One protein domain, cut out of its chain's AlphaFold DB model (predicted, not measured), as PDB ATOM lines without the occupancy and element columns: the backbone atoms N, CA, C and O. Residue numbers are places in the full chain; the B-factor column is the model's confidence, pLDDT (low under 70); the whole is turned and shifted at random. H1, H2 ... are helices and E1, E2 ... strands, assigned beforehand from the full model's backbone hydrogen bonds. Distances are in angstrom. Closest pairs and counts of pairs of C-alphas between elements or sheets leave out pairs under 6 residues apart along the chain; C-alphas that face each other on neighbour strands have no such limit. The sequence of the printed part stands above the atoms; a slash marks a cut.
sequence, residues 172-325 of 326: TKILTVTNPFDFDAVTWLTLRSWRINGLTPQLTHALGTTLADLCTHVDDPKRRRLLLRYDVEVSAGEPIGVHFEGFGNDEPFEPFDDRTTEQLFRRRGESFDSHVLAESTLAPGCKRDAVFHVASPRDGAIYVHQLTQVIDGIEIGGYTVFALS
ATOM      1  N   THR A 172     176.458 258.189 255.486       90.78
ATOM      2  CA  THR A 172     175.630 259.316 255.067       90.78
ATOM      3  C   THR A 172     176.307 260.648 255.377       90.78
ATOM      4  O   THR A 172     176.775 260.894 256.491       90.78
ATOM      5  N   LYS A 173     176.319 261.521 254.376       89.42
ATOM      6  CA  LYS A 173     176.815 262.893 254.395       89.42
ATOM      7  C   LYS A 173     175.661 263.822 254.068       89.42
ATOM      8  O   LYS A 173     174.937 263.588 253.102       89.42
ATOM      9  N   ILE A 174     175.508 264.883 254.848       91.95
ATOM     10  CA  ILE A 174     174.498 265.906 254.594       91.95
ATOM     11  C   ILE A 174     175.211 267.237 254.383       91.95
ATOM     12  O   ILE A 174     176.064 267.632 255.181       91.95
ATOM     13  N   LEU A 175     174.863 267.912 253.292       93.02
ATOM     14  CA  LEU A 175     175.357 269.242 252.953       93.02
ATOM     15  C   LEU A 175     174.174 270.142 252.628       93.02
ATOM     16  O   LEU A 175     173.280 269.751 251.881       93.02
ATOM     17  N   THR A 176     174.168 271.359 253.153       94.71
ATOM     18  CA  THR A 176     173.102 272.314 252.854       94.71
ATOM     19  C   THR A 176     173.278 272.916 251.457       94.71
ATOM     20  O   THR A 176     174.382 273.258 251.039       94.71
ATOM     21  N   VAL A 177     172.178 273.053 250.727       95.78
ATOM     22  CA  VAL A 177     172.077 273.775 249.454       95.78
ATOM     23  C   VAL A 177     171.136 274.953 249.655       95.78
ATOM     24  O   VAL A 177     170.192 274.871 250.439       95.78
ATOM     25  N   THR A 178     171.383 276.064 248.973       96.24
ATOM     26  CA  THR A 178     170.652 277.320 249.215       96.24
ATOM     27  C   THR A 178     170.222 277.953 247.910       96.24
ATOM     28  O   THR A 178     171.009 277.936 246.976       96.24
ATOM     29  N   ASN A 179     169.069 278.604 247.847       96.68
ATOM     30  CA  ASN A 179     168.823 279.658 246.873       96.68
ATOM     31  C   ASN A 179     169.017 281.008 247.572       96.68
ATOM     32  O   ASN A 179     168.131 281.445 248.310       96.68
ATOM     33  N   PRO A 180     170.178 281.653 247.384       95.62
ATOM     34  CA  PRO A 180     170.483 282.903 248.049       95.62
ATOM     35  C   PRO A 180     169.941 284.122 247.292       95.62
ATOM     36  O   PRO A 180     170.286 285.243 247.646       95.62
ATOM     37  N   PHE A 181     169.143 283.929 246.241       95.86
ATOM     38  CA  PHE A 181     168.608 285.011 245.425       95.86
ATOM     39  C   PHE A 181     167.147 285.324 245.765       95.86
ATOM     40  O   PHE A 181     166.486 284.590 246.504       95.86
ATOM     41  N   ASP A 182     166.639 286.421 245.204       93.80
ATOM     42  CA  ASP A 182     165.275 286.929 245.379       93.80
ATOM     43  C   ASP A 182     164.271 286.389 244.333       93.80
ATOM     44  O   ASP A 182     163.126 286.837 244.272       93.80
ATOM     45  N   PHE A 183     164.667 285.387 243.543       94.32
ATOM     46  CA  PHE A 183     163.840 284.727 242.525       94.32
ATOM     47  C   PHE A 183     163.912 283.196 242.631       94.32
ATOM     48  O   PHE A 183     164.885 282.641 243.139       94.32
ATOM     49  N   ASP A 184     162.875 282.501 242.147       94.41
ATOM     50  CA  ASP A 184     162.874 281.037 242.038       94.41
ATOM     51  C   ASP A 184     163.998 280.585 241.106       94.41
ATOM     52  O   ASP A 184     164.072 281.027 239.956       94.41
ATOM     53  N   ALA A 185     164.844 279.670 241.571       92.53
ATOM     54  CA  ALA A 185     165.997 279.241 240.796       92.53
ATOM     55  C   ALA A 185     166.126 277.719 240.749       92.53
ATOM     56  O   ALA A 185     165.873 277.009 241.728       92.53
ATOM     57  N   VAL A 186     166.550 277.214 239.588       93.72
ATOM     58  CA  VAL A 186     166.951 275.816 239.443       93.72
ATOM     59  C   VAL A 186     168.359 275.668 240.007       93.72
ATOM     60  O   VAL A 186     169.296 276.341 239.576       93.72
ATOM     61  N   THR A 187     168.473 274.800 241.003       93.66
ATOM     62  CA  THR A 187     169.720 274.344 241.599       93.66
ATOM     63  C   THR A 187     170.108 273.014 240.978       93.66
ATOM     64  O   THR A 187     169.344 272.050 241.031       93.66
ATOM     65  N   TRP A 188     171.332 272.948 240.472       95.36
ATOM     66  CA  TRP A 188     171.994 271.712 240.090       95.36
ATOM     67  C   TRP A 188     173.066 271.369 241.111       95.36
ATOM     68  O   TRP A 188     173.870 272.217 241.504       95.36
ATOM     69  N   LEU A 189     173.089 270.105 241.511       95.23
ATOM     70  CA  LEU A 189     174.226 269.523 242.201       95.23
ATOM     71  C   LEU A 189     175.081 268.837 241.164       95.23
ATOM     72  O   LEU A 189     174.650 267.876 240.525       95.23
ATOM     73  N   THR A 190     176.284 269.355 240.983       94.55
ATOM     74  CA  THR A 190     177.232 268.817 240.024       94.55
ATOM     75  C   THR A 190     178.394 268.156 240.745       94.55
ATOM     76  O   THR A 190     178.701 268.470 241.896       94.55
ATOM     77  N   LEU A 191     179.015 267.201 240.065       93.74
ATOM     78  CA  LEU A 191     180.128 266.425 240.571       93.74
ATOM     79  C   LEU A 191     181.209 266.300 239.502       93.74
ATOM     80  O   LEU A 191     180.947 265.914 238.359       93.74
ATOM     81  N   ARG A 192     182.448 266.572 239.909       93.97
ATOM     82  CA  ARG A 192     183.658 266.200 239.173       93.97
ATOM     83  C   ARG A 192     184.439 265.195 239.995       93.97
ATOM     84  O   ARG A 192     184.599 265.379 241.200       93.97
ATOM     85  N   SER A 193     184.899 264.134 239.344       94.22
ATOM     86  CA  SER A 193     185.580 263.042 240.026       94.22
ATOM     87  C   SER A 193     186.941 262.767 239.412       94.22
ATOM     88  O   SER A 193     187.117 262.800 238.191       94.22
ATOM     89  N   TRP A 194     187.900 262.459 240.274       95.04
ATOM     90  CA  TRP A 194     189.238 262.031 239.894       95.04
ATOM     91  C   TRP A 194     189.595 260.752 240.619       95.04
ATOM     92  O   TRP A 194     189.292 260.587 241.798       95.04
ATOM     93  N   ARG A 195     190.290 259.877 239.903       95.16
ATOM     94  CA  ARG A 195     190.946 258.695 240.450       95.16
ATOM     95  C   ARG A 195     192.440 258.979 240.533       95.16
ATOM     96  O   ARG A 195     193.041 259.414 239.549       95.16
ATOM     97  N   ILE A 196     193.017 258.735 241.702       95.05
ATOM     98  CA  ILE A 196     194.431 258.941 241.998       95.05
ATOM     99  C   ILE A 196     195.047 257.594 242.377       95.05
ATOM    100  O   ILE A 196     194.599 256.949 243.326       95.05
ATOM    101  N   ASN A 197     196.084 257.176 241.652       94.60
ATOM    102  CA  ASN A 197     196.829 255.944 241.924       94.60
ATOM    103  C   ASN A 197     198.258 256.262 242.363       94.60
ATOM    104  O   ASN A 197     198.877 257.185 241.841       94.60
ATOM    105  N   GLY A 198     198.789 255.476 243.302       93.13
ATOM    106  CA  GLY A 198     200.174 255.599 243.773       93.13
ATOM    107  C   GLY A 198     200.412 256.708 244.803       93.13
ATOM    108  O   GLY A 198     201.517 256.822 245.333       93.13
ATOM    109  N   LEU A 199     199.395 257.512 245.132       92.34
ATOM    110  CA  LEU A 199     199.520 258.530 246.168       92.34
ATOM    111  C   LEU A 199     199.533 257.881 247.554       92.34
ATOM    112  O   LEU A 199     198.588 257.199 247.938       92.34
ATOM    113  N   THR A 200     200.602 258.125 248.312       87.73
ATOM    114  CA  THR A 200     200.782 257.577 249.659       87.73
ATOM    115  C   THR A 200     200.913 258.687 250.707       87.73
ATOM    116  O   THR A 200     201.413 259.773 250.394       87.73
ATOM    117  N   PRO A 201     200.549 258.411 251.973       84.65
ATOM    118  CA  PRO A 201     200.797 259.307 253.107       84.65
ATOM    119  C   PRO A 201     202.268 259.763 253.239       84.65
ATOM    120  O   PRO A 201     202.570 260.877 253.656       84.65
ATOM    121  N   GLN A 202     203.228 258.915 252.869       86.50
ATOM    122  CA  GLN A 202     204.652 259.252 252.949       86.50
ATOM    123  C   GLN A 202     205.048 260.294 251.900       86.50
ATOM    124  O   GLN A 202     205.878 261.163 252.176       86.50
ATOM    125  N   LEU A 203     204.448 260.226 250.708       90.20
ATOM    126  CA  LEU A 203     204.700 261.196 249.650       90.20
ATOM    127  C   LEU A 203     204.142 262.576 250.012       90.20
ATOM    128  O   LEU A 203     204.826 263.571 249.792       90.20
ATOM    129  N   THR A 204     202.944 262.654 250.601       87.50
ATOM    130  CA  THR A 204     202.358 263.943 251.021       87.50
ATOM    131  C   THR A 204     203.251 264.629 252.052       87.50
ATOM    132  O   THR A 204     203.634 265.786 251.865       87.50
ATOM    133  N   HIS A 205     203.717 263.872 253.048       85.50
ATOM    134  CA  HIS A 205     204.682 264.353 254.033       85.50
ATOM    135  C   HIS A 205     206.002 264.817 253.388       85.50
ATOM    136  O   HIS A 205     206.515 265.882 253.730       85.50
ATOM    137  N   ALA A 206     206.547 264.067 252.422       87.87
ATOM    138  CA  ALA A 206     207.767 264.456 251.705       87.87
ATOM    139  C   ALA A 206     207.604 265.750 250.884       87.87
ATOM    140  O   ALA A 206     208.573 266.484 250.689       87.87
ATOM    141  N   LEU A 207     206.383 266.045 250.431       88.65
ATOM    142  CA  LEU A 207     206.028 267.286 249.743       88.65
ATOM    143  C   LEU A 207     205.707 268.445 250.703       88.65
ATOM    144  O   LEU A 207     205.444 269.552 250.234       88.65
ATOM    145  N   GLY A 208     205.734 268.217 252.020       87.86
ATOM    146  CA  GLY A 208     205.421 269.234 253.027       87.86
ATOM    147  C   GLY A 208     203.953 269.663 253.010       87.86
ATOM    148  O   GLY A 208     203.654 270.830 253.250       87.86
ATOM    149  N   THR A 209     203.042 268.746 252.677       89.46
ATOM    150  CA  THR A 209     201.599 269.005 252.592       89.46
ATOM    151  C   THR A 209     200.794 267.827 253.143       89.46
ATOM    152  O   THR A 209     201.352 266.784 253.479       89.46
ATOM    153  N   THR A 210     199.474 267.980 253.226       88.63
ATOM    154  CA  THR A 210     198.568 266.914 253.660       88.63
ATOM    155  C   THR A 210     197.948 266.192 252.464       88.63
ATOM    156  O   THR A 210     197.878 266.727 251.354       88.63
ATOM    157  N   LEU A 211     197.464 264.967 252.685       89.43
ATOM    158  CA  LEU A 211     196.691 264.228 251.688       89.43
ATOM    159  C   LEU A 211     195.462 265.020 251.243       89.43
ATOM    160  O   LEU A 211     195.255 265.184 250.043       89.43
ATOM    161  N   ALA A 212     194.696 265.558 252.195       88.38
ATOM    162  CA  ALA A 212     193.532 266.385 251.903       88.38
ATOM    163  C   ALA A 212     193.888 267.580 251.000       88.38
ATOM    164  O   ALA A 212     193.244 267.780 249.975       88.38
ATOM    165  N   ASP A 213     194.949 268.331 251.313       88.46
ATOM    166  CA  ASP A 213     195.352 269.501 250.518       88.46
ATOM    167  C   ASP A 213     195.784 269.151 249.100       88.46
ATOM    168  O   ASP A 213     195.492 269.884 248.146       88.46
ATOM    169  N   LEU A 214     196.498 268.040 248.947       89.22
ATOM    170  CA  LEU A 214     196.968 267.592 247.646       89.22
ATOM    171  C   LEU A 214     195.806 267.086 246.786       89.22
ATOM    172  O   LEU A 214     195.714 267.450 245.613       89.22
ATOM    173  N   CYS A 215     194.901 266.308 247.383       90.72
ATOM    174  CA  CYS A 215     193.734 265.739 246.719       90.72
ATOM    175  C   CYS A 215     192.698 266.804 246.347       90.72
ATOM    176  O   CYS A 215     192.209 266.813 245.225       90.72
ATOM    177  N   THR A 216     192.381 267.740 247.238       89.71
ATOM    178  CA  THR A 216     191.349 268.755 246.987       89.71
ATOM    179  C   THR A 216     191.617 269.606 245.749       89.71
ATOM    180  O   THR A 216     190.698 269.969 245.021       89.71
ATOM    181  N   HIS A 217     192.886 269.892 245.469       90.24
ATOM    182  CA  HIS A 217     193.301 270.691 244.317       90.24
ATOM    183  C   HIS A 217     193.893 269.819 243.202       90.24
ATOM    184  O   HIS A 217     194.762 270.262 242.450       90.24
ATOM    185  N   VAL A 218     193.458 268.563 243.097       90.94
ATOM    186  CA  VAL A 218     193.954 267.590 242.109       90.94
ATOM    187  C   VAL A 218     193.765 268.041 240.655       90.94
ATOM    188  O   VAL A 218     194.452 267.549 239.757       90.94
ATOM    189  N   ASP A 219     192.856 268.982 240.395       89.06
ATOM    190  CA  ASP A 219     192.651 269.555 239.063       89.06
ATOM    191  C   ASP A 219     193.696 270.620 238.682       89.06
ATOM    192  O   ASP A 219     193.864 270.919 237.501       89.06
ATOM    193  N   ASP A 220     194.469 271.139 239.646       89.12
ATOM    194  CA  ASP A 220     195.496 272.143 239.368       89.12
ATOM    195  C   ASP A 220     196.619 271.567 238.472       89.12
ATOM    196  O   ASP A 220     197.308 270.603 238.844       89.12
ATOM    197  N   PRO A 221     196.892 272.172 237.298       90.03
ATOM    198  CA  PRO A 221     197.898 271.657 236.370       90.03
ATOM    199  C   PRO A 221     199.331 271.653 236.917       90.03
ATOM    200  O   PRO A 221     200.179 270.896 236.429       90.03
ATOM    201  N   LYS A 222     199.677 272.522 237.877       89.08
ATOM    202  CA  LYS A 222     201.010 272.507 238.504       89.08
ATOM    203  C   LYS A 222     201.114 271.323 239.468       89.08
ATOM    204  O   LYS A 222     202.123 270.619 239.416       89.08
ATOM    205  N   ARG A 223     200.074 271.048 240.260       89.37
ATOM    206  CA  ARG A 223     200.008 269.892 241.170       89.37
ATOM    207  C   ARG A 223     199.990 268.573 240.411       89.37
ATOM    208  O   ARG A 223     200.785 267.701 240.740       89.37
ATOM    209  N   ARG A 224     199.218 268.447 239.325       92.41
ATOM    210  CA  ARG A 224     199.265 267.244 238.465       92.41
ATOM    211  C   ARG A 224     200.660 266.966 237.918       92.41
ATOM    212  O   ARG A 224     201.130 265.835 237.957       92.41
ATOM    213  N   ARG A 225     201.353 268.006 237.442       93.63
ATOM    214  CA  ARG A 225     202.740 267.872 236.965       93.63
ATOM    215  C   ARG A 225     203.711 267.494 238.076       93.63
ATOM    216  O   ARG A 225     204.686 266.809 237.792       93.63
ATOM    217  N   LEU A 226     203.481 267.961 239.301       92.80
ATOM    218  CA  LEU A 226     204.267 267.558 240.463       92.80
ATOM    219  C   LEU A 226     204.031 266.081 240.790       92.80
ATOM    220  O   LEU A 226     204.998 265.337 240.871       92.80
ATOM    221  N   LEU A 227     202.769 265.663 240.907       94.58
ATOM    222  CA  LEU A 227     202.358 264.285 241.190       94.58
ATOM    223  C   LEU A 227     202.937 263.286 240.181       94.58
ATOM    224  O   LEU A 227     203.533 262.287 240.576       94.58
ATOM    225  N   LEU A 228     202.883 263.618 238.890       94.94
ATOM    226  CA  LEU A 228     203.433 262.775 237.829       94.94
ATOM    227  C   LEU A 228     204.947 262.527 237.969       94.94
ATOM    228  O   LEU A 228     205.435 261.489 237.541       94.94
ATOM    229  N   ARG A 229     205.714 263.446 238.580       95.95
ATOM    230  CA  ARG A 229     207.161 263.240 238.828       95.95
ATOM    231  C   ARG A 229     207.449 262.195 239.904       95.95
ATOM    232  O   ARG A 229     208.596 261.780 240.028       95.95
ATOM    233  N   TYR A 230     206.438 261.830 240.683       95.46
ATOM    234  CA  TYR A 230     206.499 260.815 241.728       95.46
ATOM    235  C   TYR A 230     205.667 259.583 241.356       95.46
ATOM    236  O   TYR A 230     205.205 258.875 242.244       95.46
ATOM    237  N   ASP A 231     205.438 259.364 240.055       95.99
ATOM    238  CA  ASP A 231     204.661 258.240 239.518       95.99
ATOM    239  C   ASP A 231     203.235 258.145 240.094       95.99
ATOM    240  O   ASP A 231     202.628 257.076 240.132       95.99
ATOM    241  N   VAL A 232     202.678 259.281 240.536       96.69
ATOM    242  CA  VAL A 232     201.272 259.381 240.930       96.69
ATOM    243  C   VAL A 232     200.445 259.725 239.704       96.69
ATOM    244  O   VAL A 232     200.560 260.814 239.131       96.69
ATOM    245  N   GLU A 233     199.578 258.798 239.320       95.41
ATOM    246  CA  GLU A 233     198.672 258.970 238.192       95.41
ATOM    247  C   GLU A 233     197.362 259.603 238.651       95.41
ATOM    248  O   GLU A 233     196.736 259.152 239.610       95.41
ATOM    249  N   VAL A 234     196.929 260.629 237.923       96.17
ATOM    250  CA  VAL A 234     195.652 261.310 238.129       96.17
ATOM    251  C   VAL A 234     194.859 261.228 236.836       96.17
ATOM    252  O   VAL A 234     195.293 261.748 235.808       96.17
ATOM    253  N   SER A 235     193.676 260.629 236.892       95.08
ATOM    254  CA  SER A 235     192.746 260.564 235.764       95.08
ATOM    255  C   SER A 235     191.381 261.104 236.168       95.08
ATOM    256  O   SER A 235     190.923 260.842 237.280       95.08
ATOM    257  N   ALA A 236     190.704 261.812 235.259       92.81
ATOM    258  CA  ALA A 236     189.268 262.039 235.402       92.81
ATOM    259  C   ALA A 236     188.564 260.678 235.514       92.81
ATOM    260  O   ALA A 236     188.946 259.724 234.829       92.81
ATOM    261  N   GLY A 237     187.605 260.572 236.424       83.36
ATOM    262  CA  GLY A 237     186.962 259.311 236.767       83.36
ATOM    263  C   GLY A 237     185.448 259.426 236.819       83.36
ATOM    264  O   GLY A 237     184.887 260.516 236.909       83.36
ATOM    265  N   GLU A 238     184.804 258.266 236.800       88.35
ATOM    266  CA  GLU A 238     183.392 258.127 237.143       88.35
ATOM    267  C   GLU A 238     183.161 258.478 238.627       88.35
ATOM    268  O   GLU A 238     184.095 258.370 239.435       88.35
ATOM    269  N   PRO A 239     181.936 258.869 239.021       88.84
ATOM    270  CA  PRO A 239     181.574 259.196 240.402       88.84
ATOM    271  C   PRO A 239     181.448 257.948 241.297       88.84
ATOM    272  O   PRO A 239     180.420 257.689 241.916       88.84
ATOM    273  N   ILE A 240     182.499 257.130 241.333       89.62
ATOM    274  CA  ILE A 240     182.544 255.870 242.078       89.62
ATOM    275  C   ILE A 240     182.479 256.156 243.577       89.62
ATOM    276  O   ILE A 240     183.240 256.966 244.083       89.62
ATOM    277  N   GLY A 241     181.600 255.447 244.284       88.12
ATOM    278  CA  GLY A 241     181.497 255.537 245.738       88.12
ATOM    279  C   GLY A 241     180.659 256.709 246.243       88.12
ATOM    280  O   GLY A 241     180.479 256.811 247.445       88.12
ATOM    281  N   VAL A 242     180.098 257.562 245.381       90.63
ATOM    282  CA  VAL A 242     179.186 258.639 245.802       90.63
ATOM    283  C   VAL A 242     177.798 258.402 245.224       90.63
ATOM    284  O   VAL A 242     177.620 258.311 244.010       90.63
ATOM    285  N   HIS A 243     176.796 258.342 246.098       92.59
ATOM    286  CA  HIS A 243     175.398 258.148 245.723       92.59
ATOM    287  C   HIS A 243     174.534 259.257 246.316       92.59
ATOM    288  O   HIS A 243     174.534 259.460 247.524       92.59
ATOM    289  N   PHE A 244     173.791 259.978 245.480       94.91
ATOM    290  CA  PHE A 244     172.810 260.954 245.951       94.91
ATOM    291  C   PHE A 244     171.525 260.240 246.387       94.91
ATOM    292  O   PHE A 244     170.980 259.440 245.626       94.91
ATOM    293  N   GLU A 245     171.045 260.526 247.598       95.48
ATOM    294  CA  GLU A 245     169.825 259.919 248.146       95.48
ATOM    295  C   GLU A 245     168.596 260.807 247.944       95.48
ATOM    296  O   GLU A 245     167.514 260.310 247.629       95.48
ATOM    297  N   GLY A 246     168.746 262.124 248.107       96.49
ATOM    298  CA  GLY A 246     167.634 263.055 247.960       96.49
ATOM    299  C   GLY A 246     167.851 264.409 248.625       96.49
ATOM    300  O   GLY A 246     168.892 264.689 249.223       96.49
ATOM    301  N   PHE A 247     166.823 265.248 248.510       96.74
ATOM    302  CA  PHE A 247     166.728 266.526 249.205       96.74
ATOM    303  C   PHE A 247     165.799 266.411 250.416       96.74
ATOM    304  O   PHE A 247     164.774 265.730 250.358       96.74
ATOM    305  N   GLY A 248     166.153 267.106 251.493       94.95
ATOM    306  CA  GLY A 248     165.291 267.346 252.643       94.95
ATOM    307  C   GLY A 248     164.216 268.404 252.368       94.95
ATOM    308  O   GLY A 248     163.986 268.812 251.229       94.95
ATOM    309  N   ASN A 249     163.559 268.857 253.436       95.16
ATOM    310  CA  ASN A 249     162.518 269.881 253.361       95.16
ATOM    311  C   ASN A 249     163.107 271.288 253.224       95.16
ATOM    312  O   ASN A 249     164.225 271.547 253.669       95.16
ATOM    313  N   ASP A 250     162.321 272.194 252.643       94.85
ATOM    314  CA  ASP A 250     162.622 273.625 252.582       94.85
ATOM    315  C   ASP A 250     162.647 274.234 253.979       94.85
ATOM    316  O   ASP A 250     161.722 274.065 254.777       94.85
ATOM    317  N   GLU A 251     163.678 275.025 254.226       96.00
ATOM    318  CA  GLU A 251     163.806 275.878 255.392       96.00
ATOM    319  C   GLU A 251     164.134 277.304 254.939       96.00
ATOM    320  O   GLU A 251     164.794 277.489 253.914       96.00
ATOM    321  N   PRO A 252     163.706 278.334 255.681       95.27
ATOM    322  CA  PRO A 252     164.063 279.708 255.360       95.27
ATOM    323  C   PRO A 252     165.572 279.955 255.518       95.27
ATOM    324  O   PRO A 252     166.240 279.385 256.386       95.27
ATOM    325  N   PHE A 253     166.095 280.854 254.690       92.27
ATOM    326  CA  PHE A 253     167.480 281.309 254.653       92.27
ATOM    327  C   PHE A 253     167.531 282.804 254.295       92.27
ATOM    328  O   PHE A 253     166.678 283.305 253.569       92.27
ATOM    329  N   GLU A 254     168.521 283.528 254.815       92.07
ATOM    330  CA  GLU A 254     168.714 284.948 254.507       92.07
ATOM    331  C   GLU A 254     169.364 285.114 253.122       92.07
ATOM    332  O   GLU A 254     170.488 284.651 252.937       92.07
ATOM    333  N   PRO A 255     168.699 285.754 252.139       93.49
ATOM    334  CA  PRO A 255     169.279 285.972 250.816       93.49
ATOM    335  C   PRO A 255     170.551 286.826 250.848       93.49
ATOM    336  O   PRO A 255     170.816 287.563 251.797       93.49
ATOM    337  N   PHE A 256     171.316 286.778 249.761       94.68
ATOM    338  CA  PHE A 256     172.389 287.732 249.521       94.68
ATOM    339  C   PHE A 256     171.845 289.146 249.331       94.68
ATOM    340  O   PHE A 256     170.751 289.347 248.805       94.68
ATOM    341  N   ASP A 257     172.658 290.134 249.703       94.73
ATOM    342  CA  ASP A 257     172.389 291.519 249.338       94.73
ATOM    343  C   ASP A 257     172.532 291.750 247.820       94.73
ATOM    344  O   ASP A 257     173.124 290.953 247.078       94.73
ATOM    345  N   ASP A 258     171.991 292.878 247.353       95.05
ATOM    346  CA  ASP A 258     171.988 293.253 245.936       95.05
ATOM    347  C   ASP A 258     173.404 293.307 245.350       95.05
ATOM    348  O   ASP A 258     173.637 292.894 244.213       95.05
ATOM    349  N   ARG A 259     174.377 293.789 246.135       95.60
ATOM    350  CA  ARG A 259     175.762 293.974 245.686       95.60
ATOM    351  C   ARG A 259     176.447 292.628 245.447       95.60
ATOM    352  O   ARG A 259     177.129 292.454 244.436       95.60
ATOM    353  N   THR A 260     176.280 291.688 246.371       95.67
ATOM    354  CA  THR A 260     176.792 290.316 246.288       95.67
ATOM    355  C   THR A 260     176.152 289.598 245.109       95.67
ATOM    356  O   THR A 260     176.854 289.010 244.285       95.67
ATOM    357  N   THR A 261     174.832 289.718 244.979       95.07
ATOM    358  CA  THR A 261     174.067 289.172 243.857       95.07
ATOM    359  C   THR A 261     174.589 289.702 242.519       95.07
ATOM    360  O   THR A 261     174.910 288.912 241.629       95.07
ATOM    361  N   GLU A 262     174.784 291.019 242.389       94.75
ATOM    362  CA  GLU A 262     175.329 291.642 241.177       94.75
ATOM    363  C   GLU A 262     176.716 291.091 240.812       94.75
ATOM    364  O   GLU A 262     176.959 290.766 239.647       94.75
ATOM    365  N   GLN A 263     177.632 290.951 241.782       94.24
ATOM    366  CA  GLN A 263     178.969 290.403 241.510       94.24
ATOM    367  C   GLN A 263     178.914 288.963 240.998       94.24
ATOM    368  O   GLN A 263     179.667 288.607 240.093       94.24
ATOM    369  N   LEU A 264     178.016 288.140 241.537       93.44
ATOM    370  CA  LEU A 264     177.873 286.747 241.121       93.44
ATOM    371  C   LEU A 264     177.277 286.609 239.731       93.44
ATOM    372  O   LEU A 264     177.745 285.791 238.942       93.44
ATOM    373  N   PHE A 265     176.299 287.444 239.394       92.38
ATOM    374  CA  PHE A 265     175.708 287.440 238.060       92.38
ATOM    375  C   PHE A 265     176.703 287.777 236.951       92.38
ATOM    376  O   PHE A 265     176.510 287.343 235.817       92.38
ATOM    377  N   ARG A 266     177.805 288.474 237.260       89.43
ATOM    378  CA  ARG A 266     178.896 288.706 236.297       89.43
ATOM    379  C   ARG A 266     179.601 287.414 235.863       89.43
ATOM    380  O   ARG A 266     180.229 287.424 234.812       89.43
ATOM    381  N   ARG A 267     179.465 286.324 236.632       85.35
ATOM    382  CA  ARG A 267     179.990 284.977 236.327       85.35
ATOM    383  C   ARG A 267     178.992 284.089 235.579       85.35
ATOM    384  O   ARG A 267     179.299 282.947 235.241       85.35
ATOM    385  N   ARG A 268     177.759 284.563 235.369       86.49
ATOM    386  CA  ARG A 268     176.699 283.751 234.769       86.49
ATOM    387  C   ARG A 268     177.081 283.317 233.355       86.49
ATOM    388  O   ARG A 268     177.495 284.133 232.533       86.49
ATOM    389  N   GLY A 269     176.853 282.040 233.057       80.90
ATOM    390  CA  GLY A 269     177.105 281.463 231.734       80.90
ATOM    391  C   GLY A 269     178.512 280.892 231.558       80.90
ATOM    392  O   GLY A 269     178.833 280.412 230.471       80.90
ATOM    393  N   GLU A 270     179.337 280.897 232.606       78.70
ATOM    394  CA  GLU A 270     180.539 280.069 232.648       78.70
ATOM    395  C   GLU A 270     180.125 278.584 232.531       78.70
ATOM    396  O   GLU A 270     179.243 278.097 233.241       78.70
ATOM    397  N   SER A 271     180.683 277.878 231.542       71.65
ATOM    398  CA  SER A 271     180.294 276.500 231.213       71.65
ATOM    399  C   SER A 271     180.792 275.520 232.270       71.65
ATOM    400  O   SER A 271     181.949 275.585 232.682       71.65
ATOM    401  N   PHE A 272     179.961 274.537 232.611       69.69
ATOM    402  CA  PHE A 272     180.330 273.432 233.488       69.69
ATOM    403  C   PHE A 272     180.503 272.144 232.676       69.69
ATOM    404  O   PHE A 272     179.561 271.650 232.063       69.69
ATOM    405  N   ASP A 273     181.716 271.593 232.664       78.26
ATOM    406  CA  ASP A 273     181.956 270.209 232.235       78.26
ATOM    407  C   ASP A 273     181.909 269.329 233.486       78.26
ATOM    408  O   ASP A 273     182.919 269.050 234.138       78.26
ATOM    409  N   SER A 274     180.699 269.068 233.975       85.12
ATOM    410  CA  SER A 274     180.487 268.362 235.241       85.12
ATOM    411  C   SER A 274     179.258 267.477 235.161       85.12
ATOM    412  O   SER A 274     178.262 267.821 234.525       85.12
ATOM    413  N   HIS A 275     179.327 266.332 235.832       90.72
ATOM    414  CA  HIS A 275     178.214 265.401 235.904       90.72
ATOM    415  C   HIS A 275     177.127 265.974 236.819       90.72
ATOM    416  O   HIS A 275     177.414 266.333 237.958       90.72
ATOM    417  N   VAL A 276     175.885 266.063 236.344       93.40
ATOM    418  CA  VAL A 276     174.748 266.495 237.171       93.40
ATOM    419  C   VAL A 276     174.264 265.301 237.993       93.40
ATOM    420  O   VAL A 276     173.736 264.345 237.434       93.40
ATOM    421  N   LEU A 277     174.436 265.364 239.313       93.49
ATOM    422  CA  LEU A 277     173.934 264.359 240.254       93.49
ATOM    423  C   LEU A 277     172.439 264.514 240.517       93.49
ATOM    424  O   LEU A 277     171.720 263.526 240.643       93.49
ATOM    425  N   ALA A 278     171.990 265.759 240.661       95.40
ATOM    426  CA  ALA A 278     170.622 266.076 241.027       95.40
ATOM    427  C   ALA A 278     170.239 267.481 240.568       95.40
ATOM    428  O   ALA A 278     171.088 268.360 240.412       95.40
ATOM    429  N   GLU A 279     168.937 267.692 240.417       95.25
ATOM    430  CA  GLU A 279     168.334 268.975 240.081       95.25
ATOM    431  C   GLU A 279     167.134 269.227 240.995       95.25
ATOM    432  O   GLU A 279     166.387 268.304 241.331       95.25
ATOM    433  N   SER A 280     166.947 270.477 241.413       94.71
ATOM    434  CA  SER A 280     165.764 270.894 242.156       94.71
ATOM    435  C   SER A 280     165.488 272.383 242.002       94.71
ATOM    436  O   SER A 280     166.413 273.185 241.929       94.71
ATOM    437  N   THR A 281     164.218 272.774 242.021       95.42
ATOM    438  CA  THR A 281     163.834 274.183 242.159       95.42
ATOM    439  C   THR A 281     163.747 274.549 243.638       95.42
ATOM    440  O   THR A 281     163.110 273.839 244.429       95.42
ATOM    441  N   LEU A 282     164.379 275.664 243.999       95.36
ATOM    442  CA  LEU A 282     164.349 276.255 245.333       95.36
ATOM    443  C   LEU A 282     163.695 277.637 245.263       95.36
ATOM    444  O   LEU A 282     164.047 278.445 244.400       95.36
ATOM    445  N   ALA A 283     162.784 277.908 246.196       96.25
ATOM    446  CA  ALA A 283     162.190 279.231 246.358       96.25
ATOM    447  C   ALA A 283     163.242 280.273 246.802       96.25
ATOM    448  O   ALA A 283     164.284 279.880 247.338       96.25
ATOM    449  N   PRO A 284     163.005 281.581 246.590       95.99
ATOM    450  CA  PRO A 284     163.888 282.641 247.067       95.99
ATOM    451  C   PRO A 284     164.162 282.530 248.566       95.99
ATOM    452  O   PRO A 284     163.239 282.274 249.344       95.99
ATOM    453  N   GLY A 285     165.411 282.748 248.984       95.28
ATOM    454  CA  GLY A 285     165.774 282.730 250.404       95.28
ATOM    455  C   GLY A 285     165.419 281.419 251.102       95.28
ATOM    456  O   GLY A 285     164.930 281.421 252.230       95.28
ATOM    457  N   CYS A 286     165.599 280.288 250.422       96.07
ATOM    458  CA  CYS A 286     165.344 278.967 250.987       96.07
ATOM    459  C   CYS A 286     166.606 278.110 250.959       96.07
ATOM    460  O   CYS A 286     167.438 278.213 250.057       96.07
ATOM    461  N   LYS A 287     166.730 277.225 251.942       95.58
ATOM    462  CA  LYS A 287     167.752 276.187 252.021       95.58
ATOM    463  C   LYS A 287     167.108 274.808 252.137       95.58
ATOM    464  O   LYS A 287     165.974 274.685 252.590       95.58
ATOM    465  N   ARG A 288     167.830 273.772 251.716       95.30
ATOM    466  CA  ARG A 288     167.485 272.357 251.915       95.30
ATOM    467  C   ARG A 288     168.749 271.588 252.248       95.30
ATOM    468  O   ARG A 288     169.840 271.964 251.830       95.30
ATOM    469  N   ASP A 289     168.594 270.470 252.930       95.12
ATOM    470  CA  ASP A 289     169.671 269.499 253.059       95.12
ATOM    471  C   ASP A 289     169.739 268.611 251.809       95.12
ATOM    472  O   ASP A 289     168.718 268.128 251.325       95.12
ATOM    473  N   ALA A 290     170.937 268.393 251.279       95.20
ATOM    474  CA  ALA A 290     171.232 267.398 250.259       95.20
ATOM    475  C   ALA A 290     171.941 266.215 250.922       95.20
ATOM    476  O   ALA A 290     172.949 266.396 251.613       95.20
ATOM    477  N   VAL A 291     171.392 265.017 250.733       94.52
ATOM    478  CA  VAL A 291     171.851 263.795 251.397       94.52
ATOM    479  C   VAL A 291     172.564 262.903 250.389       94.52
ATOM    480  O   VAL A 291     172.041 262.615 249.309       94.52
ATOM    481  N   PHE A 292     173.762 262.457 250.752       92.12
ATOM    482  CA  PHE A 292     174.606 261.592 249.936       92.12
ATOM    483  C   PHE A 292     175.132 260.434 250.779       92.12
ATOM    484  O   PHE A 292     175.399 260.600 251.965       92.12
ATOM    485  N   HIS A 293     175.358 259.286 250.162       92.06
ATOM    486  CA  HIS A 293     176.095 258.178 250.747       92.06
ATOM    487  C   HIS A 293     177.476 258.085 250.102       92.06
ATOM    488  O   HIS A 293     177.588 258.082 248.873       92.06
ATOM    489  N   VAL A 294     178.515 257.980 250.928       89.92
ATOM    490  CA  VAL A 294     179.895 257.754 250.486       89.92
ATOM    491  C   VAL A 294     180.303 256.333 250.860       89.92
ATOM    492  O   VAL A 294     180.141 255.931 252.009       89.92
ATOM    493  N   ALA A 295     180.790 255.568 249.890       88.82
ATOM    494  CA  ALA A 295     181.258 254.195 250.036       88.82
ATOM    495  C   ALA A 295     182.730 254.082 249.620       88.82
ATOM    496  O   ALA A 295     183.174 254.785 248.705       88.82
ATOM    497  N   SER A 296     183.466 253.179 250.262       84.95
ATOM    498  CA  SER A 296     184.894 252.988 250.029       84.95
ATOM    499  C   SER A 296     185.106 252.042 248.838       84.95
ATOM    500  O   SER A 296     184.656 250.890 248.853       84.95
ATOM    501  N   PRO A 297     185.771 252.492 247.759       85.03
ATOM    502  CA  PRO A 297     186.102 251.625 246.635       85.03
ATOM    503  C   PRO A 297     187.099 250.540 247.069       85.03
ATOM    504  O   PRO A 297     187.824 250.693 248.045       85.03
ATOM    505  N   ARG A 298     187.151 249.412 246.353       85.53
ATOM    506  CA  ARG A 298     188.002 248.247 246.698       85.53
ATOM    507  C   ARG A 298     189.077 247.973 245.646       85.53
ATOM    508  O   ARG A 298     189.231 246.839 245.196       85.53
ATOM    509  N   ASP A 299     189.755 249.019 245.193       89.53
ATOM    510  CA  ASP A 299     190.749 248.949 244.117       89.53
ATOM    511  C   ASP A 299     192.112 249.573 244.480       89.53
ATOM    512  O   ASP A 299     192.985 249.670 243.617       89.53
ATOM    513  N   GLY A 300     192.308 249.982 245.737       87.96
ATOM    514  CA  GLY A 300     193.539 250.605 246.232       87.96
ATOM    515  C   GLY A 300     193.753 252.051 245.774       87.96
ATOM    516  O   GLY A 300     194.793 252.632 246.081       87.96
ATOM    517  N   ALA A 301     192.813 252.637 245.025       91.66
ATOM    518  CA  ALA A 301     192.915 254.013 244.562       91.66
ATOM    519  C   ALA A 301     192.273 254.997 245.549       91.66
ATOM    520  O   ALA A 301     191.452 254.648 246.399       91.66
ATOM    521  N   ILE A 302     192.643 256.265 245.401       91.31
ATOM    522  CA  ILE A 302     191.993 257.381 246.077       91.31
ATOM    523  C   ILE A 302     191.054 258.043 245.081       91.31
ATOM    524  O   ILE A 302     191.481 258.442 243.995       91.31
ATOM    525  N   TYR A 303     189.793 258.201 245.460       92.40
ATOM    526  CA  TYR A 303     188.827 258.946 244.675       92.40
ATOM    527  C   TYR A 303     188.546 260.289 245.329       92.40
ATOM    528  O   TYR A 303     188.314 260.389 246.536       92.40
ATOM    529  N   VAL A 304     188.603 261.333 244.511       92.52
ATOM    530  CA  VAL A 304     188.318 262.708 244.910       92.52
ATOM    531  C   VAL A 304     187.088 263.170 244.160       92.52
ATOM    532  O   VAL A 304     187.059 263.112 242.933       92.52
ATOM    533  N   HIS A 305     186.108 263.665 244.899       92.59
ATOM    534  CA  HIS A 305     184.816 264.102 244.400       92.59
ATOM    535  C   HIS A 305     184.610 265.563 244.784       92.59
ATOM    536  O   HIS A 305     184.443 265.878 245.959       92.59
ATOM    537  N   GLN A 306     184.623 266.466 243.811       93.02
ATOM    538  CA  GLN A 306     184.244 267.860 244.031       93.02
ATOM    539  C   GLN A 306     182.767 268.027 243.717       93.02
ATOM    540  O   GLN A 306     182.372 268.016 242.549       93.02
ATOM    541  N   LEU A 307     181.971 268.166 244.771       93.73
ATOM    542  CA  LEU A 307     180.565 268.517 244.686       93.73
ATOM    543  C   LEU A 307     180.439 270.038 244.652       93.73
ATOM    544  O   LEU A 307     181.073 270.729 245.449       93.73
ATOM    545  N   THR A 308     179.597 270.556 243.772       94.14
ATOM    546  CA  THR A 308     179.333 271.996 243.662       94.14
ATOM    547  C   THR A 308     177.845 272.252 243.498       94.14
ATOM    548  O   THR A 308     177.153 271.501 242.807       94.14
ATOM    549  N   GLN A 309     177.350 273.323 244.124       95.53
ATOM    550  CA  GLN A 309     176.017 273.836 243.830       95.53
ATOM    551  C   GLN A 309     176.115 274.883 242.722       95.53
ATOM    552  O   GLN A 309     176.816 275.890 242.861       95.53
ATOM    553  N   VAL A 310     175.367 274.669 241.643       94.91
ATOM    554  CA  VAL A 310     175.227 275.621 240.539       94.91
ATOM    555  C   VAL A 310     173.787 276.111 240.486       94.91
ATOM    556  O   VAL A 310     172.859 275.305 240.502       94.91
ATOM    557  N   ILE A 311     173.589 277.423 240.406       93.86
ATOM    558  CA  ILE A 311     172.269 278.049 240.305       93.86
ATOM    559  C   ILE A 311     172.279 278.999 239.126       93.86
ATOM    560  O   ILE A 311     173.100 279.908 239.079       93.86
ATOM    561  N   ASP A 312     171.389 278.774 238.166       87.08
ATOM    562  CA  ASP A 312     171.287 279.590 236.948       87.08
ATOM    563  C   ASP A 312     172.646 279.832 236.238       87.08
ATOM    564  O   ASP A 312     172.931 280.911 235.720       87.08
ATOM    565  N   GLY A 313     173.523 278.818 236.241       88.30
ATOM    566  CA  GLY A 313     174.870 278.896 235.659       88.30
ATOM    567  C   GLY A 313     175.909 279.635 236.511       88.30
ATOM    568  O   GLY A 313     176.946 280.025 235.983       88.30
ATOM    569  N   ILE A 314     175.640 279.850 237.800       91.41
ATOM    570  CA  ILE A 314     176.552 280.465 238.770       91.41
ATOM    571  C   ILE A 314     176.944 279.410 239.805       91.41
ATOM    572  O   ILE A 314     176.079 278.818 240.448       91.41
ATOM    573  N   GLU A 315     178.242 279.186 239.999       92.86
ATOM    574  CA  GLU A 315     178.733 278.386 241.125       92.86
ATOM    575  C   GLU A 315     178.575 279.175 242.427       92.86
ATOM    576  O   GLU A 315     179.133 280.266 242.580       92.86
ATOM    577  N   ILE A 316     177.808 278.625 243.364       93.14
ATOM    578  CA  ILE A 316     177.568 279.264 244.661       93.14
ATOM    579  C   ILE A 316     178.592 278.801 245.689       93.14
ATOM    580  O   ILE A 316     179.084 279.615 246.466       93.14
ATOM    581  N   GLY A 317     178.942 277.520 245.660       92.98
ATOM    582  CA  GLY A 317     179.870 276.911 246.593       92.98
ATOM    583  C   GLY A 317     180.223 275.490 246.197       92.98
ATOM    584  O   GLY A 317     179.757 274.956 245.184       92.98
ATOM    585  N   GLY A 318     181.071 274.881 247.016       92.22
ATOM    586  CA  GLY A 318     181.507 273.524 246.784       92.22
ATOM    587  C   GLY A 318     182.119 272.865 248.002       92.22
ATOM    588  O   GLY A 318     182.363 273.471 249.047       92.22
ATOM    589  N   TYR A 319     182.335 271.571 247.837       91.20
ATOM    590  CA  TYR A 319     182.811 270.680 248.869       91.20
ATOM    591  C   TYR A 319     183.593 269.541 248.222       91.20
ATOM    592  O   TYR A 319     183.215 269.031 247.168       91.20
ATOM    593  N   THR A 320     184.683 269.117 248.859       90.08
ATOM    594  CA  THR A 320     185.452 267.952 248.410       90.08
ATOM    595  C   THR A 320     185.192 266.765 249.327       90.08
ATOM    596  O   THR A 320     185.413 266.838 250.532       90.08
ATOM    597  N   VAL A 321     184.734 265.662 248.744       88.33
ATOM    598  CA  VAL A 321     184.594 264.358 249.392       88.33
ATOM    599  C   VAL A 321     185.718 263.447 248.911       88.33
ATOM    600  O   VAL A 321     186.053 263.426 247.725       88.33
ATOM    601  N   PHE A 322     186.274 262.663 249.830       86.79
ATOM    602  CA  PHE A 322     187.223 261.603 249.511       86.79
ATOM    603  C   PHE A 322     186.565 260.245 249.721       86.79
ATOM    604  O   PHE A 322     185.949 260.017 250.761       86.79
ATOM    605  N   ALA A 323     186.748 259.342 248.764       85.79
ATOM    606  CA  ALA A 323     186.481 257.925 248.945       85.79
ATOM    607  C   ALA A 323     187.824 257.195 248.836       85.79
ATOM    608  O   ALA A 323     188.418 257.093 247.759       85.79
ATOM    609  N   LEU A 324     188.363 256.790 249.987       82.77
ATOM    610  CA  LEU A 324     189.628 256.070 250.049       82.77
ATOM    611  C   LEU A 324     189.353 254.574 250.008       82.77
ATOM    612  O   LEU A 324     188.397 254.108 250.622       82.77
ATOM    613  N   SER A 325     190.194 253.837 249.293       79.55
ATOM    614  CA  SER A 325     190.177 252.384 249.353       79.55
ATOM    615  C   SER A 325     190.848 251.879 250.633       79.55
ATOM    616  O   SER A 325     191.874 252.434 251.037       79.55
TER     617      SER A 325
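Overview. This is residues 172 to 325 of the 326 residues of an uncharacterized protein of Nocardia brasiliensis ATCC 700358 (UniProt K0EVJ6). Two strongly twisted sheets lie partly face to face as a sandwich: a larger one of E2, E3, E5, E7 and E8, and a smaller one of E1, E6 and E4. The three short helices H1, H2 and H3 gather at the end of the larger sheet where E2 ends and E3 begins, and H4 sits near the opposite end, by the start of E8. The 154 printed residues, with four named helices and eight named strands, run E1 E2 H1 H2 H3 E3 E4 H4 E5 E6 E7 E8. The larger sheet is branched, the smaller has the order E1 E6 E4, and neighbours in both are antiparallel; the class is mixed, helices and strands. The whole is compact but elongated, with a radius of gyration of the C-alphas of 17.3 A and spans of 49 by 31 by 24 A.

Along the chain. Find C-alpha 172 at (175.630, 259.316, 255.067), where E1, residues 172 to 179, begins. E2, residues 185 to 197, runs 38.7 A to C-alpha 197 at (196.829, 255.944, 241.924). Next come H1, residues 201 to 206, H2, 211 to 216, H3, 221 to 228, E3, 233 to 236, E4, 242 to 247, and H4, 258 to 265. E5, residues 275 to 282, bends by 51 degrees at residue 278, and E6, residues 286 to 294, spans 25.7 A. E7, residues 302 to 311, spans 29.1 A; E8, residues 314 to 324, spans 29.9 A, bends by 57 degrees at residue 317 and ends with C-alpha 324 at (189.628, 256.070, 250.049).

Arrangement. Look first at E2: E3 and E5 lie on one side of it, with N 195 and O 235 at 2.9 A and N 187 and O 280 at 2.8 A, and E7 on the other side, with N 190 and O 308 at 2.9 A. E7 and E8 form a hairpin, N 305 and O 321 being 2.8 A apart. In the other sheet, inner strand E6 has N 173 and O 292 at 2.7 A towards E1, and N 293 and O 243 at 2.8 A towards E4. The parts of the two sheets that face each other are 9.5 A centre to centre. H2 and H3 are on the larger sheet but only graze it. H1 and H2 only just touch, with 3 pairs of C-alphas within 8 A, and only at the corner. H4 is only just not on that sheet, with 4 pairs of C-alphas within 10 A. In the four helices every O i to N i+4 pair is within hydrogen-bond range.

Size, cuts and confidence. The two C-alphas farthest apart, those of Phe 183 and Ala 206, are 49.2 A apart. The printed part has no cut, and no link is long. Mean pLDDT of the printed part is 91.6, and residue 272 is under 70.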